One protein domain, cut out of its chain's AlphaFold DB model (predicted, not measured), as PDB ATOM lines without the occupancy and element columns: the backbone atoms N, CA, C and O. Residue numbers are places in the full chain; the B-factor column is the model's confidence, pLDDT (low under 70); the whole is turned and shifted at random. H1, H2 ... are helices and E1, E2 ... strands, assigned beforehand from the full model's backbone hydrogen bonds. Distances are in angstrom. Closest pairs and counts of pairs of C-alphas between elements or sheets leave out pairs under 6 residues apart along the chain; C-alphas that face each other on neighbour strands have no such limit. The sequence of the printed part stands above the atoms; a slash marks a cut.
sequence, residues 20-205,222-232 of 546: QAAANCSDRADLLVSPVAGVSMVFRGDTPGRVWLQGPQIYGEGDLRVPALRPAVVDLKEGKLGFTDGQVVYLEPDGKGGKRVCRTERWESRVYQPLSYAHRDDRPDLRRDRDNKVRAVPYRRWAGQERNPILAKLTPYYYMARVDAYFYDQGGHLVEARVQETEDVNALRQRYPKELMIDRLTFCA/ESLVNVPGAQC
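What this domain is: This is residues 20 to 205 and 222 to 232 of the 546 residues of an uncharacterized protein of Stenotrophomonas maltophilia (UniProt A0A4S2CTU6). With little regular structure, the domain is one twisted sheet, E1-E4-E5-E6-E7-E8, all antiparallel, amid long loops, with the small hairpin E2 and E3 near E5 and E7. The printed part has 197 residues, 64 in named elements, mostly strand: E1 E2 E3 E4 E5 H1 E6 E7 H2 E8. It is compact, radius of gyration of the C-alphas 17.6 A, spanning 53 by 38 by 35 A.

How they stand to each other: Edge strand E1, residues 40 to 44, and E4, residues 85 to 93, are antiparallel neighbours, with N 42 and O 89 within hydrogen-bond range at 2.8 A. E2, residues 52 to 54, and E3, residues 68 to 70, form a hairpin. H1 is residues 143 to 146; E6, residues 158 to 168, neighbours E5, residues 99 to 109. H2, residues 183 to 186, is on the sheet, 8.1 A in height. E7 is residues 174 to 181, edge strand E8 200 to 205.

Where its parts are: E5 measures 28.7 A, E6 29.4 A. C-alpha 40 is at (0.864, -25.613, 53.213), C-alpha 205 at (6.185, -47.040, 39.934).

The domain as a whole: Residues 206 to 221 are not printed; C-alphas 205 and 222 are 14.0 A apart. E5 to H1 is a long link. Residues 115 to 123 are among those under pLDDT 70.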
ATOM      1  N   GLN A  20      -6.610 -46.834  45.346       57.34
ATOM      2  CA  GLN A  20      -6.219 -45.863  44.334       57.34
ATOM      3  C   GLN A  20      -5.204 -44.905  44.943       57.34
ATOM      4  O   GLN A  20      -5.429 -44.354  46.020       57.34
ATOM      5  N   ALA A  21      -4.077 -44.736  44.252       64.19
ATOM      6  CA  ALA A  21      -2.998 -43.890  44.726       64.19
ATOM      7  C   ALA A  21      -3.527 -42.474  44.968       64.19
ATOM      8  O   ALA A  21      -4.100 -41.849  44.068       64.19
ATOM      9  N   ALA A  22      -3.354 -41.990  46.191       69.00
ATOM     10  CA  ALA A  22      -4.030 -40.803  46.684       69.00
ATOM     11  C   ALA A  22      -3.048 -39.647  46.881       69.00
ATOM     12  O   ALA A  22      -1.866 -39.833  47.181       69.00
ATOM     13  N   ALA A  23      -3.582 -38.443  46.722       69.88
ATOM     14  CA  ALA A  23      -2.992 -37.188  47.147       69.88
ATOM     15  C   ALA A  23      -4.155 -36.342  47.665       69.88
ATOM     16  O   ALA A  23      -5.159 -36.194  46.971       69.88
ATOM     17  N   ASN A  24      -4.043 -35.792  48.869       72.81
ATOM     18  CA  ASN A  24      -5.104 -34.978  49.461       72.81
ATOM     19  C   ASN A  24      -5.193 -33.593  48.795       72.81
ATOM     20  O   ASN A  24      -6.199 -32.904  48.940       72.81
ATOM     21  N   CYS A  25      -4.144 -33.177  48.072       80.81
ATOM     22  CA  CYS A  25      -4.041 -31.847  47.471       80.81
ATOM     23  C   CYS A  25      -4.221 -31.760  45.944       80.81
ATOM     24  O   CYS A  25      -4.109 -30.662  45.393       80.81
ATOM     25  N   SER A  26      -4.475 -32.877  45.258       83.38
ATOM     26  CA  SER A  26      -4.672 -32.908  43.802       83.38
ATOM     27  C   SER A  26      -5.919 -33.706  43.452       83.38
ATOM     28  O   SER A  26      -5.953 -34.918  43.652       83.38
ATOM     29  N   ASP A  27      -6.926 -33.032  42.896       79.56
ATOM     30  CA  ASP A  27      -8.093 -33.702  42.333       79.56
ATOM     31  C   ASP A  27      -7.703 -34.385  41.012       79.56
ATOM     32  O   ASP A  27      -7.188 -33.742  40.099       79.56
ATOM     33  N   ARG A  28      -7.932 -35.699  40.910       79.69
ATOM     34  CA  ARG A  28      -7.677 -36.469  39.681       79.69
ATOM     35  C   ARG A  28      -8.638 -36.104  38.546       79.69
ATOM     36  O   ARG A  28      -8.297 -36.361  37.398       79.69
ATOM     37  N   ALA A  29      -9.816 -35.557  38.851       81.31
ATOM     38  CA  ALA A  29     -10.794 -35.137  37.851       81.31
ATOM     39  C   ALA A  29     -10.488 -33.744  37.267       81.31
ATOM     40  O   ALA A  29     -10.833 -33.481  36.118       81.31
ATOM     41  N   ASP A  30      -9.820 -32.873  38.031       84.69
ATOM     42  CA  ASP A  30      -9.384 -31.550  37.577       84.69
ATOM     43  C   ASP A  30      -8.061 -31.143  38.247       84.69
ATOM     44  O   ASP A  30      -8.021 -30.489  39.294       84.69
ATOM     45  N   LEU A  31      -6.943 -31.503  37.608       88.31
ATOM     46  CA  LEU A  31      -5.610 -31.151  38.104       88.31
ATOM     47  C   LEU A  31      -5.379 -29.631  38.112       88.31
ATOM     48  O   LEU A  31      -4.485 -29.161  38.816       88.31
ATOM     49  N   LEU A  32      -6.139 -28.836  37.355       89.94
ATOM     50  CA  LEU A  32      -5.913 -27.395  37.240       89.94
ATOM     51  C   LEU A  32      -6.498 -26.593  38.409       89.94
ATOM     52  O   LEU A  32      -6.118 -25.436  38.605       89.94
ATOM     53  N   VAL A  33      -7.354 -27.213  39.218       89.75
ATOM     54  CA  VAL A  33      -7.889 -26.641  40.454       89.75
ATOM     55  C   VAL A  33      -6.836 -26.691  41.563       89.75
ATOM     56  O   VAL A  33      -6.347 -27.756  41.941       89.75
ATOM     57  N   SER A  34      -6.494 -25.528  42.116       88.56
ATOM     58  CA  SER A  34      -5.529 -25.417  43.210       88.56
ATOM     59  C   SER A  34      -6.182 -25.754  44.562       88.56
ATOM     60  O   SER A  34      -7.311 -25.324  44.838       88.56
ATOM     61  N   PRO A  35      -5.491 -26.490  45.453       88.75
ATOM     62  CA  PRO A  35      -6.011 -26.829  46.775       88.75
ATOM     63  C   PRO A  35      -6.091 -25.594  47.691       88.75
ATOM     64  O   PRO A  35      -5.368 -24.607  47.523       88.75
ATOM     65  N   VAL A  36      -6.989 -25.661  48.680       84.31
ATOM     66  CA  VAL A  36      -7.290 -24.550  49.612       84.31
ATOM     67  C   VAL A  36      -7.136 -24.951  51.082       84.31
ATOM     68  O   VAL A  36      -6.694 -24.138  51.886       84.31
ATOM     69  N   ALA A  37      -7.472 -26.192  51.440       83.75
ATOM     70  CA  ALA A  37      -7.422 -26.705  52.809       83.75
ATOM     71  C   ALA A  37      -6.521 -27.948  52.899       83.75
ATOM     72  O   ALA A  37      -6.242 -28.585  51.886       83.75
ATOM     73  N   GLY A  38      -6.058 -28.282  54.109       84.31
ATOM     74  CA  GLY A  38      -5.229 -29.472  54.364       84.31
ATOM     75  C   GLY A  38      -3.782 -29.394  53.852       84.31
ATOM     76  O   GLY A  38      -3.064 -30.388  53.919       84.31
ATOM     77  N   VAL A  39      -3.347 -28.229  53.360       90.88
ATOM     78  CA  VAL A  39      -2.042 -28.028  52.711       90.88
ATOM     79  C   VAL A  39      -1.297 -26.810  53.249       90.88
ATOM     80  O   VAL A  39      -1.907 -25.840  53.693       90.88
ATOM     81  N   SER A  40       0.029 -26.821  53.124       91.25
ATOM     82  CA  SER A  40       0.864 -25.613  53.213       91.25
ATOM     83  C   SER A  40       1.585 -25.356  51.891       91.25
ATOM     84  O   SER A  40       2.027 -26.308  51.248       91.25
ATOM     85  N   MET A  41       1.724 -24.087  51.505       92.06
ATOM     86  CA  MET A  41       2.364 -23.662  50.254       92.06
ATOM     87  C   MET A  41       3.761 -23.091  50.500       92.06
ATOM     88  O   MET A  41       3.955 -22.325  51.439       92.06
ATOM     89  N   VAL A  42       4.707 -23.408  49.616       92.69
ATOM     90  CA  VAL A  42       6.066 -22.847  49.598       92.69
ATOM     91  C   VAL A  42       6.336 -22.244  48.219       92.69
ATOM     92  O   VAL A  42       6.206 -22.927  47.205       92.69
ATOM     93  N   PHE A  43       6.726 -20.971  48.173       90.81
ATOM     94  CA  PHE A  43       7.050 -20.257  46.932       90.81
ATOM     95  C   PHE A  43       8.550 -20.323  46.633       90.81
ATOM     96  O   PHE A  43       9.377 -20.142  47.528       90.81
ATOM     97  N   ARG A  44       8.911 -20.565  45.370       85.31
ATOM     98  CA  ARG A  44      10.299 -20.726  44.911       85.31
ATOM     99  C   ARG A  44      10.563 -19.860  43.675       85.31
ATOM    100  O   ARG A  44       9.771 -19.877  42.731       85.31
ATOM    101  N   GLY A  45      11.682 -19.138  43.702       75.56
ATOM    102  CA  GLY A  45      12.217 -18.368  42.579       75.56
ATOM    103  C   GLY A  45      13.095 -19.221  41.662       75.56
ATOM    104  O   GLY A  45      12.978 -20.450  41.646       75.56
ATOM    105  N   ASP A  46      13.973 -18.577  40.893       63.38
ATOM    106  CA  ASP A  46      14.622 -19.253  39.773       63.38
ATOM    107  C   ASP A  46      15.837 -20.141  40.137       63.38
ATOM    108  O   ASP A  46      16.765 -19.719  40.818       63.38
ATOM    109  N   THR A  47      15.768 -21.383  39.640       57.38
ATOM    110  CA  THR A  47      16.844 -22.284  39.161       57.38
ATOM    111  C   THR A  47      18.175 -22.449  39.942       57.38
ATOM    112  O   THR A  47      19.199 -22.795  39.357       57.38
ATOM    113  N   PRO A  48      18.170 -22.468  41.288       54.16
ATOM    114  CA  PRO A  48      18.629 -23.710  41.927       54.16
ATOM    115  C   PRO A  48      17.731 -24.096  43.108       54.16
ATOM    116  O   PRO A  48      18.103 -24.006  44.277       54.16
ATOM    117  N   GLY A  49      16.507 -24.536  42.808       63.28
ATOM    118  CA  GLY A  49      15.587 -24.930  43.875       63.28
ATOM    119  C   GLY A  49      14.186 -25.384  43.488       63.28
ATOM    120  O   GLY A  49      13.385 -25.578  44.405       63.28
ATOM    121  N   ARG A  50      13.859 -25.554  42.200       83.62
ATOM    122  CA  ARG A  50      12.565 -26.139  41.810       83.62
ATOM    123  C   ARG A  50      12.486 -27.584  42.306       83.62
ATOM    124  O   ARG A  50      13.490 -28.292  42.285       83.62
ATOM    125  N   VAL A  51      11.308 -28.001  42.751       90.00
ATOM    126  CA  VAL A  51      10.991 -29.397  43.036       90.00
ATOM    127  C   VAL A  51      10.792 -30.141  41.719       90.00
ATOM    128  O   VAL A  51      10.017 -29.694  40.873       90.00
ATOM    129  N   TRP A  52      11.490 -31.262  41.556       88.31
ATOM    130  CA  TRP A  52      11.435 -32.127  40.377       88.31
ATOM    131  C   TRP A  52      11.456 -33.610  40.765       88.31
ATOM    132  O   TRP A  52      11.882 -33.977  41.864       88.31
ATOM    133  N   LEU A  53      10.997 -34.471  39.854       90.50
ATOM    134  CA  LEU A  53      10.972 -35.921  40.034       90.50
ATOM    135  C   LEU A  53      12.318 -36.561  39.686       90.50
ATOM    136  O   LEU A  53      12.663 -36.699  38.512       90.50
ATOM    137  N   GLN A  54      13.045 -37.008  40.710       90.00
ATOM    138  CA  GLN A  54      14.199 -37.881  40.546       90.00
ATOM    139  C   GLN A  54      13.720 -39.329  40.404       90.00
ATOM    140  O   GLN A  54      13.122 -39.885  41.326       90.00
ATOM    141  N   GLY A  55      13.990 -39.930  39.242       88.19
ATOM    142  CA  GLY A  55      13.795 -41.362  39.013       88.19
ATOM    143  C   GLY A  55      14.733 -42.232  39.867       88.19
ATOM    144  O   GLY A  55      15.565 -41.698  40.608       88.19
ATOM    145  N   PRO A  56      14.628 -43.567  39.771       90.25
ATOM    146  CA  PRO A  56      15.451 -44.488  40.555       90.25
ATOM    147  C   PRO A  56      16.950 -44.248  40.341       90.25
ATOM    148  O   PRO A  56      17.372 -43.889  39.241       90.25
ATOM    149  N   GLN A  57      17.767 -44.452  41.374       88.06
ATOM    150  CA  GLN A  57      19.230 -44.330  41.291       88.06
ATOM    151  C   GLN A  57      19.893 -45.566  41.903       88.06
ATOM    152  O   GLN A  57      19.547 -45.956  43.016       88.06
ATOM    153  N   ILE A  58      20.848 -46.158  41.186       85.44
ATOM    154  CA  ILE A  58      21.628 -47.315  41.643       85.44
ATOM    155  C   ILE A  58      22.993 -46.810  42.116       85.44
ATOM    156  O   ILE A  58      23.670 -46.097  41.375       85.44
ATOM    157  N   TYR A  59      23.391 -47.181  43.331       79.19
ATOM    158  CA  TYR A  59      24.705 -46.863  43.899       79.19
ATOM    159  C   TYR A  59      25.618 -48.103  43.926       79.19
ATOM    160  O   TYR A  59      25.147 -49.224  43.745       79.19
ATOM    161  N   GLY A  60      26.932 -47.915  44.117       63.25
ATOM    162  CA  GLY A  60      27.979 -48.909  43.790       63.25
ATOM    163  C   GLY A  60      27.906 -50.284  44.479       63.25
ATOM    164  O   GLY A  60      28.496 -51.246  43.984       63.25
ATOM    165  N   GLU A  61      27.149 -50.412  45.573       63.62
ATOM    166  CA  GLU A  61      26.853 -51.696  46.233       63.62
ATOM    167  C   GLU A  61      25.527 -52.344  45.785       63.62
ATOM    168  O   GLU A  61      25.084 -53.344  46.352       63.62
ATOM    169  N   GLY A  62      24.903 -51.840  44.720       70.75
ATOM    170  CA  GLY A  62      23.593 -52.291  44.246       70.75
ATOM    171  C   GLY A  62      22.450 -51.902  45.185       70.75
ATOM    172  O   GLY A  62      21.411 -52.560  45.195       70.75
ATOM    173  N   ASP A  63      22.627 -50.837  45.964       82.75
ATOM    174  CA  ASP A  63      21.536 -50.203  46.696       82.75
ATOM    175  C   ASP A  63      20.705 -49.372  45.713       82.75
ATOM    176  O   ASP A  63      21.231 -48.486  45.027       82.75
ATOM    177  N   LEU A  64      19.401 -49.654  45.636       89.81
ATOM    178  CA  LEU A  64      18.469 -48.871  44.831       89.81
ATOM    179  C   LEU A  64      17.817 -47.789  45.687       89.81
ATOM    180  O   LEU A  64      16.992 -48.072  46.557       89.81
ATOM    181  N   ARG A  65      18.105 -46.528  45.376       90.00
ATOM    182  CA  ARG A  65      17.309 -45.410  45.870       90.00
ATOM    183  C   ARG A  65      16.024 -45.310  45.053       90.00
ATOM    184  O   ARG A  65      16.070 -45.093  43.840       90.00
ATOM    185  N   VAL A  66      14.893 -45.436  45.740       92.56
ATOM    186  CA  VAL A  66      13.551 -45.296  45.162       92.56
ATOM    187  C   VAL A  66      13.299 -43.877  44.607       92.56
ATOM    188  O   VAL A  66      13.932 -42.922  45.075       92.56
ATOM    189  N   PRO A  67      12.379 -43.724  43.632       92.62
ATOM    190  CA  PRO A  67      11.934 -42.435  43.109       92.62
ATOM    191  C   PRO A  67      11.565 -41.446  44.214       92.62
ATOM    192  O   PRO A  67      10.876 -41.795  45.174       92.62
ATOM    193  N   ALA A  68      12.000 -40.197  44.072       92.06
ATOM    194  CA  ALA A  68      11.767 -39.162  45.072       92.06
ATOM    195  C   ALA A  68      11.688 -37.766  44.451       92.06
ATOM    196  O   ALA A  68      12.302 -37.479  43.424       92.06
ATOM    197  N   LEU A  69      10.975 -36.866  45.122       92.75
ATOM    198  CA  LEU A  69      10.942 -35.451  44.767       92.75
ATOM    199  C   LEU A  69      12.149 -34.733  45.383       92.75
ATOM    200  O   LEU A  69      12.513 -34.992  46.534       92.75
ATOM    201  N   ARG A  70      12.800 -33.869  44.599       90.50
ATOM    202  CA  ARG A  70      14.044 -33.178  44.967       90.50
ATOM    203  C   ARG A  70      13.942 -31.674  44.744       90.50
ATOM    204  O   ARG A  70      13.486 -31.302  43.670       90.50
ATOM    205  N   PRO A  71      14.428 -30.819  45.665       90.69
ATOM    206  CA  PRO A  71      15.054 -31.162  46.951       90.69
ATOM    207  C   PRO A  71      14.040 -31.728  47.967       90.69
ATOM    208  O   PRO A  71      12.840 -31.734  47.697       90.69
ATOM    209  N   ALA A  72      14.513 -32.268  49.097       90.31
ATOM    210  CA  ALA A  72      13.618 -32.854  50.096       90.31
ATOM    211  C   ALA A  72      12.848 -31.758  50.853       90.31
ATOM    212  O   ALA A  72      13.273 -30.606  50.889       90.31
ATOM    213  N   VAL A  73      11.724 -32.108  51.491       91.00
ATOM    214  CA  VAL A  73      10.858 -31.123  52.174       91.00
ATOM    215  C   VAL A  73      11.595 -30.351  53.274       91.00
ATOM    216  O   VAL A  73      11.365 -29.157  53.430       91.00
ATOM    217  N   VAL A  74      12.534 -30.992  53.975       88.69
ATOM    218  CA  VAL A  74      13.388 -30.346  54.991       88.69
ATOM    219  C   VAL A  74      14.321 -29.267  54.420       88.69
ATOM    220  O   VAL A  74      14.708 -28.352  55.140       88.69
ATOM    221  N   ASP A  75      14.630 -29.326  53.122       87.88
ATOM    222  CA  ASP A  75      15.474 -28.358  52.409       87.88
ATOM    223  C   ASP A  75      14.641 -27.234  51.741       87.88
ATOM    224  O   ASP A  75      15.182 -26.295  51.137       87.88
ATOM    225  N   LEU A  76      13.304 -27.319  51.805       87.38
ATOM    226  CA  LEU A  76      12.393 -26.329  51.233       87.38
ATOM    227  C   LEU A  76      12.276 -25.100  52.134       87.38
ATOM    228  O   LEU A  76      11.338 -24.943  52.909       87.38
ATOM    229  N   LYS A  77      13.222 -24.177  51.961       81.75
ATOM    230  CA  LYS A  77      13.107 -22.806  52.469       81.75
ATOM    231  C   LYS A  77      11.947 -22.067  51.795       81.75
ATOM    232  O   LYS A  77      11.791 -22.165  50.570       81.75
ATOM    233  N   GLU A  78      11.202 -21.307  52.598       81.00
ATOM    234  CA  GLU A  78      10.228 -20.315  52.139       81.00
ATOM    235  C   GLU A  78      10.889 -19.239  51.269       81.00
ATOM    236  O   GLU A  78      12.087 -18.963  51.378       81.00
ATOM    237  N   GLY A  79      10.106 -18.640  50.376       82.00
ATOM    238  CA  GLY A  79      10.609 -17.725  49.362       82.00
ATOM    239  C   GLY A  79       9.495 -16.951  48.667       82.00
ATOM    240  O   GLY A  79       8.414 -16.745  49.215       82.00
ATOM    241  N   LYS A  80       9.780 -16.496  47.447       85.69
ATOM    242  CA  LYS A  80       8.873 -15.745  46.567       85.69
ATOM    243  C   LYS A  80       9.023 -16.286  45.143       85.69
ATOM    244  O   LYS A  80      10.033 -16.924  44.847       85.69
ATOM    245  N   LEU A  81       8.050 -16.031  44.269       86.06
ATOM    246  CA  LEU A  81       8.251 -16.220  42.825       86.06
ATOM    247  C   LEU A  81       9.341 -15.251  42.327       86.06
ATOM    248  O   LEU A  81       9.508 -14.167  42.892       86.06
ATOM    249  N   GLY A  82      10.082 -15.646  41.292       84.06
ATOM    250  CA  GLY A  82      11.016 -14.761  40.596       84.06
ATOM    251  C   GLY A  82      10.282 -13.799  39.659       84.06
ATOM    252  O   GLY A  82       9.093 -13.957  39.395       84.06
ATOM    253  N   PHE A  83      10.996 -12.800  39.134       84.12
ATOM    254  CA  PHE A  83      10.407 -11.782  38.252       84.12
ATOM    255  C   PHE A  83       9.837 -12.357  36.942       84.12
ATOM    256  O   PHE A  83       8.848 -11.849  36.415       84.12
ATOM    257  N   THR A  84      10.471 -13.401  36.405       86.19
ATOM    258  CA  THR A  84      10.138 -14.031  35.119       86.19
ATOM    259  C   THR A  84       9.248 -15.257  35.292       86.19
ATOM    260  O   THR A  84       8.266 -15.407  34.563       86.19
ATOM    261  N   ASP A  85       9.556 -16.121  36.259       88.06
ATOM    262  CA  ASP A  85       8.764 -17.291  36.632       88.06
ATOM    263  C   ASP A  85       9.066 -17.773  38.070       88.06
ATOM    264  O   ASP A  85       9.827 -17.168  38.829       88.06
ATOM    265  N   GLY A  86       8.423 -18.866  38.474       89.75
ATOM    266  CA  GLY A  86       8.708 -19.565  39.719       89.75
ATOM    267  C   GLY A  86       7.855 -20.820  39.885       89.75
ATOM    268  O   GLY A  86       7.181 -21.274  38.956       89.75
ATOM    269  N   GLN A  87       7.884 -21.393  41.086       92.12
ATOM    270  CA  GLN A  87       7.104 -22.578  41.436       92.12
ATOM    271  C   GLN A  87       6.392 -22.390  42.778       92.12
ATOM    272  O   GLN A  87       6.994 -21.911  43.743       92.12
ATOM    273  N   VAL A  88       5.129 -22.808  42.850       93.81
ATOM    274  CA  VAL A  88       4.409 -23.027  44.111       93.81
ATOM    275  C   VAL A  88       4.438 -24.518  44.409       93.81
ATOM    276  O   VAL A  88       4.043 -25.333  43.577       93.81
ATOM    277  N   VAL A  89       4.939 -24.882  45.582       94.31
ATOM    278  CA  VAL A  89       5.035 -26.262  46.060       94.31
ATOM    279  C   VAL A  89       3.988 -26.464  47.146       94.31
ATOM    280  O   VAL A  89       3.958 -25.707  48.114       94.31
ATOM    281  N   TYR A  90       3.150 -27.487  47.008       94.44
ATOM    282  CA  TYR A  90       2.120 -27.827  47.986       94.44
ATOM    283  C   TYR A  90       2.549 -29.046  48.788       94.44
ATOM    284  O   TYR A  90       2.939 -30.077  48.231       94.44
ATOM    285  N   LEU A  91       2.457 -28.906  50.107       94.19
ATOM    286  CA  LEU A  91       2.817 -29.927  51.075       94.19
ATOM    287  C   LEU A  91       1.574 -30.394  51.829       94.19
ATOM    288  O   LEU A  91       0.831 -29.561  52.350       94.19
ATOM    289  N   GLU A  92       1.408 -31.705  51.949       92.75
ATOM    290  CA  GLU A  92       0.392 -32.362  52.779       92.75
ATOM    291  C   GLU A  92       1.060 -33.193  53.895       92.75
ATOM    292  O   GLU A  92       2.251 -33.508  53.783       92.75
ATOM    293  N   PRO A  93       0.334 -33.566  54.967       91.56
ATOM    294  CA  PRO A  93       0.828 -34.522  55.956       91.56
ATOM    295  C   PRO A  93       1.171 -35.874  55.315       91.56
ATOM    296  O   PRO A  93       0.417 -36.383  54.488       91.56
ATOM    297  N   ASP A  94       2.282 -36.488  55.722       89.31
ATOM    298  CA  ASP A  94       2.736 -37.783  55.187       89.31
ATOM    299  C   ASP A  94       2.164 -39.017  55.920       89.31
ATOM    300  O   ASP A  94       2.484 -40.153  55.566       89.31
ATOM    301  N   GLY A  95       1.335 -38.799  56.948       84.56
ATOM    302  CA  GLY A  95       0.777 -39.844  57.817       84.56
ATOM    303  C   GLY A  95       1.741 -40.381  58.885       84.56
ATOM    304  O   GLY A  95       1.343 -41.223  59.684       84.56
ATOM    305  N   LYS A  96       2.987 -39.894  58.932       86.88
ATOM    306  CA  LYS A  96       4.068 -40.334  59.837       86.88
ATOM    307  C   LYS A  96       4.605 -39.188  60.715       86.88
ATOM    308  O   LYS A  96       5.666 -39.309  61.317       86.88
ATOM    309  N   GLY A  97       3.861 -38.082  60.795       84.62
ATOM    310  CA  GLY A  97       4.211 -36.875  61.558       84.62
ATOM    311  C   GLY A  97       5.024 -35.835  60.777       84.62
ATOM    312  O   GLY A  97       5.331 -34.778  61.322       84.62
ATOM    313  N   GLY A  98       5.353 -36.103  59.511       91.06
ATOM    314  CA  GLY A  98       6.052 -35.188  58.617       91.06
ATOM    315  C   GLY A  98       5.149 -34.592  57.533       91.06
ATOM    316  O   GLY A  98       3.917 -34.574  57.625       91.06
ATOM    317  N   LYS A  99       5.788 -34.080  56.478       92.69
ATOM    318  CA  LYS A  99       5.136 -33.513  55.292       92.69
ATOM    319  C   LYS A  99       5.766 -34.067  54.019       92.69
ATOM    320  O   LYS A  99       6.985 -34.219  53.948       92.69
ATOM    321  N   ARG A 100       4.951 -34.258  52.981       93.25
ATOM    322  CA  ARG A 100       5.377 -34.647  51.625       93.25
ATOM    323  C   ARG A 100       4.859 -33.660  50.580       93.25
ATOM    324  O   ARG A 100       3.809 -33.052  50.775       93.25
ATOM    325  N   VAL A 101       5.587 -33.500  49.474       94.69
ATOM    326  CA  VAL A 101       5.106 -32.732  48.313       94.69
ATOM    327  C   VAL A 101       4.064 -33.566  47.572       94.69
ATOM    328  O   VAL A 101       4.347 -34.696  47.203       94.69
ATOM    329  N   CYS A 102       2.886 -33.007  47.320       93.44
ATOM    330  CA  CYS A 102       1.780 -33.694  46.633       93.44
ATOM    331  C   CYS A 102       1.384 -33.021  45.303       93.44
ATOM    332  O   CYS A 102       0.713 -33.614  44.456       93.44
ATOM    333  N   ARG A 103       1.826 -31.773  45.100       94.25
ATOM    334  CA  ARG A 103       1.585 -30.965  43.901       94.25
ATOM    335  C   ARG A 103       2.661 -29.896  43.780       94.25
ATOM    336  O   ARG A 103       3.090 -29.323  44.785       94.25
ATOM    337  N   THR A 104       3.051 -29.571  42.558       94.12
ATOM    338  CA  THR A 104       3.721 -28.306  42.254       94.12
ATOM    339  C   THR A 104       3.040 -27.612  41.089       94.12
ATOM    340  O   THR A 104       2.482 -28.254  40.206       94.12
ATOM    341  N   GLU A 105       3.091 -26.291  41.084       93.81
ATOM    342  CA  GLU A 105       2.584 -25.458  40.004       93.81
ATOM    343  C   GLU A 105       3.714 -24.556  39.522       93.81
ATOM    344  O   GLU A 105       4.336 -23.852  40.320       93.81
ATOM    345  N   ARG A 106       3.988 -24.559  38.219       92.69
ATOM    346  CA  ARG A 106       4.893 -23.612  37.566       92.69
ATOM    347  C   ARG A 106       4.099 -22.371  37.188       92.69
ATOM    348  O   ARG A 106       3.152 -22.463  36.408       92.69
ATOM    349  N   TRP A 107       4.522 -21.223  37.695       92.75
ATOM    350  CA  TRP A 107       3.903 -19.925  37.440       92.75
ATOM    351  C   TRP A 107       4.849 -19.057  36.616       92.75
ATOM    352  O   TRP A 107       6.028 -18.963  36.940       92.75
ATOM    353  N   GLU A 108       4.351 -18.425  35.558       92.56
ATOM    354  CA  GLU A 108       5.133 -17.562  34.667       92.56
ATOM    355  C   GLU A 108       4.567 -16.146  34.640       92.56
ATOM    356  O   GLU A 108       3.353 -15.944  34.718       92.56
ATOM    357  N   SER A 109       5.447 -15.153  34.526       92.06
ATOM    358  CA  SER A 109       5.054 -13.751  34.432       92.06
ATOM    359  C   SER A 109       4.218 -13.510  33.179       92.06
ATOM    360  O   SER A 109       4.563 -13.960  32.078       92.06
ATOM    361  N   ARG A 110       3.129 -12.751  33.335       93.12
ATOM    362  CA  ARG A 110       2.337 -12.258  32.203       93.12
ATOM    363  C   ARG A 110       3.100 -11.201  31.405       93.12
ATOM    364  O   ARG A 110       2.871 -11.097  30.205       93.12
ATOM    365  N   VAL A 111       3.995 -10.443  32.046       92.81
ATOM    366  CA  VAL A 111       4.699  -9.286  31.459       92.81
ATOM    367  C   VAL A 111       6.102  -9.638  30.971       92.81
ATOM    368  O   VAL A 111       6.514  -9.136  29.928       92.81
ATOM    369  N   TYR A 112       6.827 -10.497  31.689       90.00
ATOM    370  CA  TYR A 112       8.224 -10.818  31.392       90.00
ATOM    371  C   TYR A 112       8.392 -12.165  30.675       90.00
ATOM    372  O   TYR A 112       7.546 -13.065  30.749       90.00
ATOM    373  N   GLN A 113       9.492 -12.284  29.937       85.38
ATOM    374  CA  GLN A 113       9.868 -13.482  29.202       85.38
ATOM    375  C   GLN A 113      10.400 -14.551  30.182       85.38
ATOM    376  O   GLN A 113      11.329 -14.274  30.943       85.38
ATOM    377  N   PRO A 114       9.846 -15.779  30.192       75.94
ATOM    378  CA  PRO A 114      10.298 -16.835  31.092       75.94
ATOM    379  C   PRO A 114      11.704 -17.296  30.692       75.94
ATOM    380  O   PRO A 114      12.014 -17.365  29.502       75.94
ATOM    381  N   LEU A 115      12.539 -17.627  31.682       67.69
ATOM    382  CA  LEU A 115      13.947 -18.022  31.501       67.69
ATOM    383  C   LEU A 115      14.839 -16.971  30.795       67.69
ATOM    384  O   LEU A 115      15.941 -17.302  30.359       67.69
ATOM    385  N   SER A 116      14.403 -15.706  30.702       63.84
ATOM    386  CA  SER A 116      15.305 -14.581  30.417       63.84
ATOM    387  C   SER A 116      16.213 -14.398  31.636       63.84
ATOM    388  O   SER A 116      15.802 -13.839  32.656       63.84
ATOM    389  N   TYR A 117      17.429 -14.946  31.558       54.75
ATOM    390  CA  TYR A 117      18.483 -14.623  32.512       54.75
ATOM    391  C   TYR A 117      18.762 -13.131  32.405       54.75
ATOM    392  O   TYR A 117      19.007 -12.629  31.307       54.75
ATOM    393  N   ALA A 118      18.751 -12.430  33.539       50.91
ATOM    394  CA  ALA A 118      19.163 -11.039  33.567       50.91
ATOM    395  C   ALA A 118      20.604 -10.942  33.041       50.91
ATOM    396  O   ALA A 118      21.554 -11.390  33.691       50.91
ATOM    397  N   HIS A 119      20.771 -10.346  31.858       45.81
ATOM    398  CA  HIS A 119      22.053  -9.756  31.498       45.81
ATOM    399  C   HIS A 119      22.416  -8.701  32.556       45.81
ATOM    400  O   HIS A 119      21.548  -8.222  33.282       45.81
ATOM    401  N   ARG A 120      23.710  -8.376  32.655       44.16
ATOM    402  CA  ARG A 120      24.375  -7.706  33.795       44.16
ATOM    403  C   ARG A 120      23.781  -6.378  34.313       44.16
ATOM    404  O   ARG A 120      24.268  -5.910  35.333       44.16
ATOM    405  N   ASP A 121      22.743  -5.839  33.676       50.56
ATOM    406  CA  ASP A 121      22.062  -4.578  33.991       50.56
ATOM    407  C   ASP A 121      20.541  -4.774  34.252       50.56
ATOM    408  O   ASP A 121      19.676  -4.129  33.661       50.56
ATOM    409  N   ASP A 122      20.221  -5.700  35.159       61.22
ATOM    410  CA  ASP A 122      19.115  -5.632  36.137       61.22
ATOM    411  C   ASP A 122      17.654  -5.382  35.679       61.22
ATOM    412  O   ASP A 122      16.810  -4.956  36.476       61.22
ATOM    413  N   ARG A 123      17.278  -5.707  34.431       67.75
ATOM    414  CA  ARG A 123      15.856  -5.853  34.036       67.75
ATOM    415  C   ARG A 123      15.602  -7.105  33.182       67.75
ATOM    416  O   ARG A 123      16.285  -7.285  32.179       67.75
ATOM    417  N   PRO A 124      14.605  -7.946  33.526       75.88
ATOM    418  CA  PRO A 124      14.211  -9.076  32.687       75.88
ATOM    419  C   PRO A 124      13.506  -8.610  31.408       75.88
ATOM    420  O   PRO A 124      12.772  -7.616  31.418       75.88
ATOM    421  N   ASP A 125      13.684  -9.358  30.317       84.94
ATOM    422  CA  ASP A 125      13.075  -9.024  29.027       84.94
ATOM    423  C   ASP A 125      11.547  -8.978  29.106       84.94
ATOM    424  O   ASP A 125      10.898  -9.855  29.686       84.94
ATOM    425  N   LEU A 126      10.949  -7.986  28.445       89.19
ATOM    426  CA  LEU A 126       9.506  -7.959  28.226       89.19
ATOM    427  C   LEU A 126       9.102  -9.094  27.281       89.19
ATOM    428  O   LEU A 126       9.742  -9.326  26.254       89.19
ATOM    429  N   ARG A 127       8.005  -9.774  27.615       89.06
ATOM    430  CA  ARG A 127       7.454 -10.882  26.838       89.06
ATOM    431  C   ARG A 127       7.029 -10.407  25.449       89.06
ATOM    432  O   ARG A 127       6.456  -9.323  25.287       89.06
ATOM    433  N   ARG A 128       7.307 -11.234  24.441       87.38
ATOM    434  CA  ARG A 128       7.004 -10.947  23.034       87.38
ATOM    435  C   ARG A 128       6.116 -12.021  22.420       87.38
ATOM    436  O   ARG A 128       6.168 -13.186  22.817       87.38
ATOM    437  N   ASP A 129       5.302 -11.621  21.452       85.94
ATOM    438  CA  ASP A 129       4.570 -12.554  20.598       85.94
ATOM    439  C   ASP A 129       5.445 -13.100  19.450       85.94
ATOM    440  O   ASP A 129       6.629 -12.778  19.317       85.94
ATOM    441  N   ARG A 130       4.862 -13.973  18.618       81.00
ATOM    442  CA  ARG A 130       5.529 -14.584  17.450       81.00
ATOM    443  C   ARG A 130       5.963 -13.574  16.376       81.00
ATOM    444  O   ARG A 130       6.840 -13.926  15.593       81.00
ATOM    445  N   ASP A 131       5.405 -12.363  16.361       85.19
ATOM    446  CA  ASP A 131       5.792 -11.274  15.452       85.19
ATOM    447  C   ASP A 131       6.854 -10.350  16.093       85.19
ATOM    448  O   ASP A 131       7.105  -9.245  15.610       85.19
ATOM    449  N   ASN A 132       7.471 -10.790  17.201       85.44
ATOM    450  CA  ASN A 132       8.462 -10.063  17.999       85.44
ATOM    451  C   ASN A 132       7.929  -8.771  18.665       85.44
ATOM    452  O   ASN A 132       8.711  -7.961  19.185       85.44
ATOM    453  N   LYS A 133       6.605  -8.569  18.696       89.31
ATOM    454  CA  LYS A 133       5.973  -7.401  19.324       89.31
ATOM    455  C   LYS A 133       5.874  -7.619  20.827       89.31
ATOM    456  O   LYS A 133       5.513  -8.701  21.284       89.31
ATOM    457  N   VAL A 134       6.190  -6.583  21.603       90.62
ATOM    458  CA  VAL A 134       6.059  -6.611  23.066       90.62
ATOM    459  C   VAL A 134       4.583  -6.736  23.431       90.62
ATOM    460  O   VAL A 134       3.779  -5.878  23.066       90.62
ATOM    461  N   ARG A 135       4.218  -7.811  24.136       91.31
ATOM    462  CA  ARG A 135       2.829  -8.106  24.489       91.31
ATOM    463  C   ARG A 135       2.752  -8.977  25.737       91.31
ATOM    464  O   ARG A 135       3.306 -10.073  25.778       91.31
ATOM    465  N   ALA A 136       2.008  -8.505  26.734       91.44
ATOM    466  CA  ALA A 136       1.708  -9.289  27.924       91.44
ATOM    467  C   ALA A 136       0.663 -10.384  27.636       91.44
ATOM    468  O   ALA A 136      -0.219 -10.213  26.789       91.44
ATOM    469  N   VAL A 137       0.727 -11.492  28.376       91.69
ATOM    470  CA  VAL A 137      -0.335 -12.509  28.401       91.69
ATOM    471  C   VAL A 137      -1.585 -11.883  29.034       91.69
ATOM    472  O   VAL A 137      -1.505 -11.439  30.181       91.69
ATOM    473  N   PRO A 138      -2.736 -11.831  28.339       90.81
ATOM    474  CA  PRO A 138      -3.943 -11.205  28.874       90.81
ATOM    475  C   PRO A 138      -4.403 -11.916  30.148       90.81
ATOM    476  O   PRO A 138      -4.415 -13.143  30.201       90.81
ATOM    477  N   TYR A 139      -4.790 -11.153  31.172       90.75
ATOM    478  CA  TYR A 139      -5.405 -11.720  32.370       90.75
ATOM    479  C   TYR A 139      -6.759 -12.356  32.030       90.75
ATOM    480  O   TYR A 139      -7.575 -11.776  31.312       90.75
ATOM    481  N   ARG A 140      -6.990 -13.551  32.574       85.31
ATOM    482  CA  ARG A 140      -8.254 -14.285  32.529       85.31
ATOM    483  C   ARG A 140      -8.570 -14.725  33.956       85.31
ATOM    484  O   ARG A 140      -7.696 -15.282  34.619       85.31
ATOM    485  N   ARG A 141      -9.797 -14.478  34.422       85.31
ATOM    486  CA  ARG A 141     -10.273 -15.013  35.708       85.31
ATOM    487  C   ARG A 141     -10.312 -16.529  35.656       85.31
ATOM    488  O   ARG A 141     -10.761 -17.096  34.662       85.31
ATOM    489  N   TRP A 142      -9.913 -17.169  36.749       84.19
ATOM    490  CA  TRP A 142      -9.929 -18.622  36.852       84.19
ATOM    491  C   TRP A 142     -10.345 -19.064  38.250       84.19
ATOM    492  O   TRP A 142      -9.527 -19.172  39.161       84.19
ATOM    493  N   ALA A 143     -11.632 -19.383  38.407       87.19
ATOM    494  CA  ALA A 143     -12.217 -19.781  39.688       87.19
ATOM    495  C   ALA A 143     -11.475 -20.953  40.369       87.19
ATOM    496  O   ALA A 143     -11.321 -20.955  41.588       87.19
ATOM    497  N   GLY A 144     -10.954 -21.910  39.588       86.44
ATOM    498  CA  GLY A 144     -10.170 -23.047  40.084       86.44
ATOM    499  C   GLY A 144      -8.857 -22.671  40.786       86.44
ATOM    500  O   GLY A 144      -8.421 -23.411  41.664       86.44
ATOM    501  N   GLN A 145      -8.268 -21.514  40.470       86.50
ATOM    502  CA  GLN A 145      -7.076 -20.972  41.141       86.50
ATOM    503  C   GLN A 145      -7.450 -19.889  42.154       86.50
ATOM    504  O   GLN A 145      -6.972 -19.889  43.286       86.50
ATOM    505  N   GLU A 146      -8.347 -18.982  41.767       90.38
ATOM    506  CA  GLU A 146      -8.732 -17.805  42.554       90.38
ATOM    507  C   GLU A 146      -9.570 -18.160  43.798       90.38
ATOM    508  O   GLU A 146      -9.669 -17.353  44.720       90.38
ATOM    509  N   ARG A 147     -10.075 -19.403  43.901       89.06
ATOM    510  CA  ARG A 147     -10.572 -19.994  45.162       89.06
ATOM    511  C   ARG A 147      -9.526 -20.018  46.284       89.06
ATOM    512  O   ARG A 147      -9.896 -20.091  47.453       89.06
ATOM    513  N   ASN A 148      -8.233 -19.996  45.953       89.12
ATOM    514  CA  ASN A 148      -7.158 -19.852  46.924       89.12
ATOM    515  C   ASN A 148      -6.811 -18.353  47.055       89.12
ATOM    516  O   ASN A 148      -6.291 -17.760  46.106       89.12
ATOM    517  N   PRO A 149      -7.055 -17.715  48.218       89.62
ATOM    518  CA  PRO A 149      -6.943 -16.261  48.372       89.62
ATOM    519  C   PRO A 149      -5.502 -15.731  48.308       89.62
ATOM    520  O   PRO A 149      -5.296 -14.517  48.238       89.62
ATOM    521  N   ILE A 150      -4.497 -16.613  48.343       89.56
ATOM    522  CA  ILE A 150      -3.095 -16.247  48.110       89.56
ATOM    523  C   ILE A 150      -2.818 -16.239  46.600       89.56
ATOM    524  O   ILE A 150      -2.264 -15.263  46.096       89.56
ATOM    525  N   LEU A 151      -3.271 -17.258  45.862       91.50
ATOM    526  CA  LEU A 151      -3.104 -17.331  44.402       91.50
ATOM    527  C   LEU A 151      -3.933 -16.274  43.663       91.50
ATOM    528  O   LEU A 151      -3.463 -15.725  42.672       91.50
ATOM    529  N   ALA A 152      -5.110 -15.909  44.179       91.81
ATOM    530  CA  ALA A 152      -5.935 -14.821  43.640       91.81
ATOM    531  C   ALA A 152      -5.213 -13.457  43.595       91.81
ATOM    532  O   ALA A 152      -5.571 -12.584  42.810       91.81
ATOM    533  N   LYS A 153      -4.174 -13.266  44.421       91.50
ATOM    534  CA  LYS A 153      -3.307 -12.074  44.394       91.50
ATOM    535  C   LYS A 153      -2.186 -12.178  43.351       91.50
ATOM    536  O   LYS A 153      -1.558 -11.174  43.034       91.50
ATOM    537  N   LEU A 154      -1.926 -13.380  42.831       90.38
ATOM    538  CA  LEU A 154      -0.889 -13.678  41.840       90.38
ATOM    539  C   LEU A 154      -1.444 -13.729  40.413       90.38
ATOM    540  O   LEU A 154      -0.747 -13.280  39.504       90.38
ATOM    541  N   THR A 155      -2.677 -14.212  40.206       92.06
ATOM    542  CA  THR A 155      -3.288 -14.360  38.867       92.06
ATOM    543  C   THR A 155      -3.315 -13.088  38.000       92.06
ATOM    544  O   THR A 155      -3.230 -13.247  36.777       92.06
ATOM    545  N   PRO A 156      -3.347 -11.840  38.527       93.25
ATOM    546  CA  PRO A 156      -3.224 -10.636  37.695       93.25
ATOM    547  C   PRO A 156      -1.820 -10.414  37.105       93.25
ATOM    548  O   PRO A 156      -1.690  -9.771  36.067       93.25
ATOM    549  N   TYR A 157      -0.773 -10.944  37.746       92.75
ATOM    550  CA  TYR A 157       0.637 -10.703  37.397       92.75
ATOM    551  C   TYR A 157       1.319 -11.928  36.772       92.75
ATOM    552  O   TYR A 157       2.184 -11.793  35.905       92.75
ATOM    553  N   TYR A 158       0.902 -13.123  37.190       93.31
ATOM    554  CA  TYR A 158       1.407 -14.417  36.747       93.31
ATOM    555  C   TYR A 158       0.252 -15.283  36.236       93.31
ATOM    556  O   TYR A 158      -0.912 -15.069  36.573       93.31
ATOM    557  N   TYR A 159       0.575 -16.298  35.444       93.38
ATOM    558  CA  TYR A 159      -0.326 -17.406  35.147       93.38
ATOM    559  C   TYR A 159       0.340 -18.722  35.530       93.38
ATOM    560  O   TYR A 159       1.549 -18.883  35.352       93.38
ATOM    561  N   MET A 160      -0.434 -19.682  36.029       93.25
ATOM    562  CA  MET A 160       0.037 -21.061  36.110       93.25
ATOM    563  C   MET A 160       0.209 -21.575  34.681       93.25
ATOM    564  O   MET A 160      -0.758 -21.608  33.929       93.25
ATOM    565  N   ALA A 161       1.418 -21.958  34.291       91.81
ATOM    566  CA  ALA A 161       1.712 -22.550  32.987       91.81
ATOM    567  C   ALA A 161       1.503 -24.072  32.993       91.81
ATOM    568  O   ALA A 161       1.109 -24.659  31.984       91.81
ATOM    569  N   ARG A 162       1.784 -24.712  34.134       91.94
ATOM    570  CA  ARG A 162       1.804 -26.168  34.307       91.94
ATOM    571  C   ARG A 162       1.560 -26.538  35.768       91.94
ATOM    572  O   ARG A 162       2.074 -25.866  36.657       91.94
ATOM    573  N   VAL A 163       0.845 -27.631  35.992       92.69
ATOM    574  CA  VAL A 163       0.781 -28.363  37.261       92.69
ATOM    575  C   VAL A 163       1.447 -29.725  37.092       92.69
ATOM    576  O   VAL A 163       1.267 -30.382  36.069       92.69
ATOM    577  N   ASP A 164       2.182 -30.149  38.114       92.12
ATOM    578  CA  ASP A 164       2.665 -31.512  38.305       92.12
ATOM    579  C   ASP A 164       2.057 -32.061  39.604       92.12
ATOM    580  O   ASP A 164       2.286 -31.507  40.682       92.12
ATOM    581  N   ALA A 165       1.271 -33.131  39.508       92.56
ATOM    582  CA  ALA A 165       0.611 -33.790  40.634       92.56
ATOM    583  C   ALA A 165       1.267 -35.142  40.936       92.56
ATOM    584  O   ALA A 165       1.613 -35.886  40.015       92.56
ATOM    585  N   TYR A 166       1.416 -35.466  42.222       92.88
ATOM    586  CA  TYR A 166       2.160 -36.631  42.698       92.88
ATOM    587  C   TYR A 166       1.297 -37.465  43.642       92.88
ATOM    588  O   TYR A 166       0.827 -36.953  44.657       92.88
ATOM    589  N   PHE A 167       1.104 -38.744  43.318       91.81
ATOM    590  CA  PHE A 167       0.216 -39.643  44.056       91.81
ATOM    591  C   PHE A 167       0.991 -40.773  44.730       91.81
ATOM    592  O   PHE A 167       1.942 -41.334  44.173       91.81
ATOM    593  N   TYR A 168       0.541 -41.120  45.932       91.38
ATOM    594  CA  TYR A 168       1.228 -42.035  46.833       91.38
ATOM    595  C   TYR A 168       0.380 -43.271  47.139       91.38
ATOM    596  O   TYR A 168      -0.851 -43.204  47.162       91.38
ATOM    597  N   ASP A 169       1.042 -44.399  47.392       89.81
ATOM    598  CA  ASP A 169       0.388 -45.582  47.952       89.81
ATOM    599  C   ASP A 169       0.156 -45.449  49.473       89.81
ATOM    600  O   ASP A 169       0.533 -44.458  50.108       89.81
ATOM    601  N   GLN A 170      -0.462 -46.471  50.073       86.25
ATOM    602  CA  GLN A 170      -0.714 -46.533  51.518       86.25
ATOM    603  C   GLN A 170       0.569 -46.647  52.366       86.25
ATOM    604  O   GLN A 170       0.560 -46.261  53.533       86.25
ATOM    605  N   GLY A 171       1.679 -47.137  51.801       86.31
ATOM    606  CA  GLY A 171       2.992 -47.148  52.459       86.31
ATOM    607  C   GLY A 171       3.669 -45.771  52.471       86.31
ATOM    608  O   GLY A 171       4.567 -45.522  53.284       86.31
ATOM    609  N   GLY A 172       3.209 -44.857  51.612       89.75
ATOM    610  CA  GLY A 172       3.770 -43.529  51.396       89.75
ATOM    611  C   GLY A 172       4.811 -43.475  50.275       89.75
ATOM    612  O   GLY A 172       5.564 -42.504  50.212       89.75
ATOM    613  N   HIS A 173       4.874 -44.479  49.396       91.94
ATOM    614  CA  HIS A 173       5.774 -44.487  48.243       91.94
ATOM    615  C   HIS A 173       5.168 -43.721  47.065       91.94
ATOM    616  O   HIS A 173       3.965 -43.802  46.813       91.94
ATOM    617  N   LEU A 174       5.998 -42.984  46.322       93.38
ATOM    618  CA  LEU A 174       5.570 -42.302  45.100       93.38
ATOM    619  C   LEU A 174       5.330 -43.342  44.001       93.38
ATOM    620  O   LEU A 174       6.274 -44.016  43.582       93.38
ATOM    621  N   VAL A 175       4.083 -43.459  43.539       92.06
ATOM    622  CA  VAL A 175       3.650 -44.474  42.557       92.06
ATOM    623  C   VAL A 175       3.211 -43.892  41.220       92.06
ATOM    624  O   VAL A 175       3.213 -44.613  40.227       92.06
ATOM    625  N   GLU A 176       2.853 -42.610  41.164       91.44
ATOM    626  CA  GLU A 176       2.302 -41.990  39.958       91.44
ATOM    627  C   GLU A 176       2.580 -40.481  39.937       91.44
ATOM    628  O   GLU A 176       2.436 -39.805  40.959       91.44
ATOM    629  N   ALA A 177       2.948 -39.949  38.769       91.00
ATOM    630  CA  ALA A 177       2.983 -38.508  38.521       91.00
ATOM    631  C   ALA A 177       2.206 -38.144  37.251       91.00
ATOM    632  O   ALA A 177       2.259 -38.857  36.240       91.00
ATOM    633  N   ARG A 178       1.497 -37.015  37.316       89.62
ATOM    634  CA  ARG A 178       0.704 -36.452  36.217       89.62
ATOM    635  C   ARG A 178       1.069 -35.004  35.966       89.62
ATOM    636  O   ARG A 178       1.403 -34.283  36.902       89.62
ATOM    637  N   VAL A 179       0.937 -34.576  34.718       88.88
ATOM    638  CA  VAL A 179       1.133 -33.188  34.302       88.88
ATOM    639  C   VAL A 179      -0.086 -32.664  33.548       88.88
ATOM    640  O   VAL A 179      -0.648 -33.354  32.695       88.88
ATOM    641  N   GLN A 180      -0.456 -31.414  33.822       89.69
ATOM    642  CA  GLN A 180      -1.409 -30.673  33.001       89.69
ATOM    643  C   GLN A 180      -0.914 -29.244  32.751       89.69
ATOM    644  O   GLN A 180      -0.429 -28.564  33.653       89.69
ATOM    645  N   GLU A 181      -1.003 -28.788  31.510       90.94
ATOM    646  CA  GLU A 181      -0.674 -27.431  31.079       90.94
ATOM    647  C   GLU A 181      -1.940 -26.599  30.888       90.94
ATOM    648  O   GLU A 181      -3.037 -27.129  30.703       90.94
ATOM    649  N   THR A 182      -1.788 -25.280  30.944       90.56
ATOM    650  CA  THR A 182      -2.914 -24.343  30.870       90.56
ATOM    651  C   THR A 182      -2.983 -23.666  29.507       90.56
ATOM    652  O   THR A 182      -1.976 -23.514  28.815       90.56
ATOM    653  N   GLU A 183      -4.172 -23.202  29.118       89.69
ATOM    654  CA  GLU A 183      -4.342 -22.493  27.844       89.69
ATOM    655  C   GLU A 183      -3.529 -21.193  27.747       89.69
ATOM    656  O   GLU A 183      -3.155 -20.791  26.642       89.69
ATOM    657  N   ASP A 184      -3.204 -20.553  28.879       90.56
ATOM    658  CA  ASP A 184      -2.407 -19.321  28.917       90.56
ATOM    659  C   ASP A 184      -1.004 -19.518  28.289       90.56
ATOM    660  O   ASP A 184      -0.461 -18.583  27.696       90.56
ATOM    661  N   VAL A 185      -0.464 -20.751  28.274       88.88
ATOM    662  CA  VAL A 185       0.771 -21.126  27.543       88.88
ATOM    663  C   VAL A 185       0.683 -20.801  26.041       88.88
ATOM    664  O   VAL A 185       1.691 -20.483  25.402       88.88
ATOM    665  N   ASN A 186      -0.524 -20.844  25.469       90.38
ATOM    666  CA  ASN A 186      -0.796 -20.572  24.058       90.38
ATOM    667  C   ASN A 186      -1.371 -19.176  23.778       90.38
ATOM    668  O   ASN A 186      -1.544 -18.827  22.610       90.38
ATOM    669  N   ALA A 187      -1.607 -18.339  24.794       87.69
ATOM    670  CA  ALA A 187      -2.283 -17.047  24.629       87.69
ATOM    671  C   ALA A 187      -1.600 -16.092  23.623       87.69
ATOM    672  O   ALA A 187      -2.281 -15.321  22.945       87.69
ATOM    673  N   LEU A 188      -0.268 -16.172  23.486       85.44
ATOM    674  CA  LEU A 188       0.535 -15.409  22.511       85.44
ATOM    675  C   LEU A 188       0.993 -16.244  21.292       85.44
ATOM    676  O   LEU A 188       1.817 -15.792  20.498       85.44
ATOM    677  N   ARG A 189       0.482 -17.473  21.132       83.25
ATOM    678  CA  ARG A 189       0.883 -18.446  20.093       83.25
ATOM    679  C   ARG A 189      -0.241 -18.769  19.100       83.25
ATOM    680  O   ARG A 189      -0.252 -19.844  18.518       83.25
ATOM    681  N   GLN A 190      -1.156 -17.830  18.867       77.19
ATOM    682  CA  GLN A 190      -2.405 -18.046  18.114       77.19
ATOM    683  C   GLN A 190      -2.225 -18.690  16.725       77.19
ATOM    684  O   GLN A 190      -3.022 -19.538  16.343       77.19
ATOM    685  N   ARG A 191      -1.169 -18.331  15.978       78.94
ATOM    686  CA  ARG A 191      -0.909 -18.869  14.627       78.94
ATOM    687  C   ARG A 191      -0.366 -20.306  14.621       78.94
ATOM    688  O   ARG A 191      -0.563 -21.020  13.647       78.94
ATOM    689  N   TYR A 192       0.335 -20.708  15.683       80.44
ATOM    690  CA  TYR A 192       0.969 -22.023  15.834       80.44
ATOM    691  C   TYR A 192       0.948 -22.416  17.322       80.44
ATOM    692  O   TYR A 192       1.981 -22.294  17.999       80.44
ATOM    693  N   PRO A 193      -0.222 -22.810  17.862       84.88
ATOM    694  CA  PRO A 193      -0.335 -23.218  19.253       84.88
ATOM    695  C   PRO A 193       0.515 -24.464  19.507       84.88
ATOM    696  O   PRO A 193       0.650 -25.341  18.655       84.88
ATOM    697  N   LYS A 194       1.104 -24.539  20.699       86.25
ATOM    698  CA  LYS A 194       1.730 -25.758  21.204       86.25
ATOM    699  C   LYS A 194       0.623 -26.762  21.538       86.25
ATOM    700  O   LYS A 194      -0.370 -26.382  22.156       86.25
ATOM    701  N   GLU A 195       0.818 -28.033  21.211       86.25
ATOM    702  CA  GLU A 195       0.008 -29.107  21.787       86.25
ATOM    703  C   GLU A 195       0.166 -29.096  23.319       86.25
ATOM    704  O   GLU A 195       1.287 -29.166  23.836       86.25
ATOM    705  N   LEU A 196      -0.945 -28.933  24.038       85.62
ATOM    706  CA  LEU A 196      -0.947 -28.886  25.500       85.62
ATOM    707  C   LEU A 196      -0.867 -30.299  26.076       85.62
ATOM    708  O   LEU A 196      -1.486 -31.242  25.574       85.62
ATOM    709  N   MET A 197      -0.144 -30.441  27.183       84.50
ATOM    710  CA  MET A 197      -0.239 -31.647  27.997       84.50
ATOM    711  C   MET A 197      -1.549 -31.596  28.792       84.50
ATOM    712  O   MET A 197      -1.671 -30.792  29.708       84.50
ATOM    713  N   ILE A 198      -2.539 -32.418  28.440       85.06
ATOM    714  CA  ILE A 198      -3.817 -32.523  29.160       85.06
ATOM    715  C   ILE A 198      -3.854 -33.879  29.862       85.06
ATOM    716  O   ILE A 198      -3.755 -34.895  29.177       85.06
ATOM    717  N   ASP A 199      -3.935 -33.873  31.198       84.00
ATOM    718  CA  ASP A 199      -3.916 -35.063  32.068       84.00
ATOM    719  C   ASP A 199      -2.925 -36.155  31.606       84.00
ATOM    720  O   ASP A 199      -3.274 -37.318  31.387       84.00
ATOM    721  N   ARG A 200      -1.661 -35.770  31.380       84.94
ATOM    722  CA  ARG A 200      -0.648 -36.712  30.894       84.94
ATOM    723  C   ARG A 200       0.020 -37.438  32.043       84.94
ATOM    724  O   ARG A 200       0.581 -36.826  32.948       84.94
ATOM    725  N   LEU A 201       0.029 -38.759  31.937       86.38
ATOM    726  CA  LEU A 201       0.797 -39.651  32.791       86.38
ATOM    727  C   LEU A 201       2.288 -39.561  32.413       86.38
ATOM    728  O   LEU A 201       2.654 -39.835  31.267       86.38
ATOM    729  N   THR A 202       3.145 -39.158  33.352       87.00
ATOM    730  CA  THR A 202       4.595 -38.953  33.118       87.00
ATOM    731  C   THR A 202       5.473 -39.930  33.885       87.00
ATOM    732  O   THR A 202       6.618 -40.162  33.508       87.00
ATOM    733  N   PHE A 203       4.943 -40.529  34.950       90.69
ATOM    734  CA  PHE A 203       5.670 -41.500  35.749       90.69
ATOM    735  C   PHE A 203       4.737 -42.532  36.369       90.69
ATOM    736  O   PHE A 203       3.673 -42.172  36.878       90.69
ATOM    737  N   CYS A 204       5.195 -43.782  36.410       91.81
ATOM    738  CA  CYS A 204       4.611 -44.828  37.238       91.81
ATOM    739  C   CYS A 204       5.694 -45.655  37.936       91.81
ATOM    740  O   CYS A 204       6.731 -45.964  37.346       91.81
ATOM    741  N   ALA A 205       5.396 -46.093  39.157       93.44
ATOM    742  CA  ALA A 205       6.185 -47.040  39.934       93.44
ATOM    743  C   ALA A 205       5.295 -48.121  40.561       93.44
ATOM    744  O   ALA A 205       4.136 -47.880  40.896       93.44
ATOM    745  N   GLU A 222       9.632 -37.460  29.987       60.03
ATOM    746  CA  GLU A 222       8.980 -38.510  29.198       60.03
ATOM    747  C   GLU A 222       7.467 -38.509  29.456       60.03
ATOM    748  O   GLU A 222       7.011 -38.576  30.596       60.03
ATOM    749  N   SER A 223       6.665 -38.416  28.390       58.62
ATOM    750  CA  SER A 223       5.221 -38.683  28.459       58.62
ATOM    751  C   SER A 223       4.982 -40.152  28.145       58.62
ATOM    752  O   SER A 223       5.348 -40.614  27.068       58.62
ATOM    753  N   LEU A 224       4.348 -40.873  29.067       64.75
ATOM    754  CA  LEU A 224       4.121 -42.314  28.943       64.75
ATOM    755  C   LEU A 224       3.013 -42.652  27.960       64.75
ATOM    756  O   LEU A 224       3.085 -43.642  27.235       64.75
ATOM    757  N   VAL A 225       1.964 -41.831  27.963       62.78
ATOM    758  CA  VAL A 225       0.772 -42.036  27.150       62.78
ATOM    759  C   VAL A 225       0.237 -40.677  26.711       62.78
ATOM    760  O   VAL A 225       0.071 -39.775  27.529       62.78
ATOM    761  N   ASN A 226      -0.085 -40.542  25.423       61.81
ATOM    762  CA  ASN A 226      -0.806 -39.381  24.881       61.81
ATOM    763  C   ASN A 226      -2.339 -39.519  25.024       61.81
ATOM    764  O   ASN A 226      -3.083 -38.762  24.408       61.81
ATOM    765  N   VAL A 227      -2.813 -40.498  25.801       58.91
ATOM    766  CA  VAL A 227      -4.233 -40.766  26.061       58.91
ATOM    767  C   VAL A 227      -4.566 -40.236  27.462       58.91
ATOM    768  O   VAL A 227      -4.036 -40.782  28.435       58.91
ATOM    769  N   PRO A 228      -5.415 -39.196  27.585       62.31
ATOM    770  CA  PRO A 228      -5.896 -38.707  28.879       62.31
ATOM    771  C   PRO A 228      -6.557 -39.824  29.699       62.31
ATOM    772  O   PRO A 228      -7.158 -40.741  29.139       62.31
ATOM    773  N   GLY A 229      -6.448 -39.775  31.027       66.94
ATOM    774  CA  GLY A 229      -7.057 -40.760  31.925       66.94
ATOM    775  C   GLY A 229      -6.362 -42.129  32.012       66.94
ATOM    776  O   GLY A 229      -6.790 -42.962  32.812       66.94
ATOM    777  N   ALA A 230      -5.281 -42.386  31.263       75.06
ATOM    778  CA  ALA A 230      -4.510 -43.632  31.377       75.06
ATOM    779  C   ALA A 230      -3.987 -43.850  32.814       75.06
ATOM    780  O   ALA A 230      -3.551 -42.897  33.455       75.06
ATOM    781  N   GLN A 231      -4.006 -45.085  33.335       79.81
ATOM    782  CA  GLN A 231      -3.644 -45.393  34.732       79.81
ATOM    783  C   GLN A 231      -2.443 -46.343  34.846       79.81
ATOM    784  O   GLN A 231      -2.337 -47.314  34.095       79.81
ATOM    785  N   CYS A 232      -1.600 -46.145  35.867       84.62
ATOM    786  CA  CYS A 232      -0.421 -46.983  36.136       84.62
ATOM    787  C   CYS A 232      -0.725 -48.478  36.333       84.62
ATOM    788  O   CYS A 232       0.150 -49.314  36.108       84.62
TER     789      CYS A 232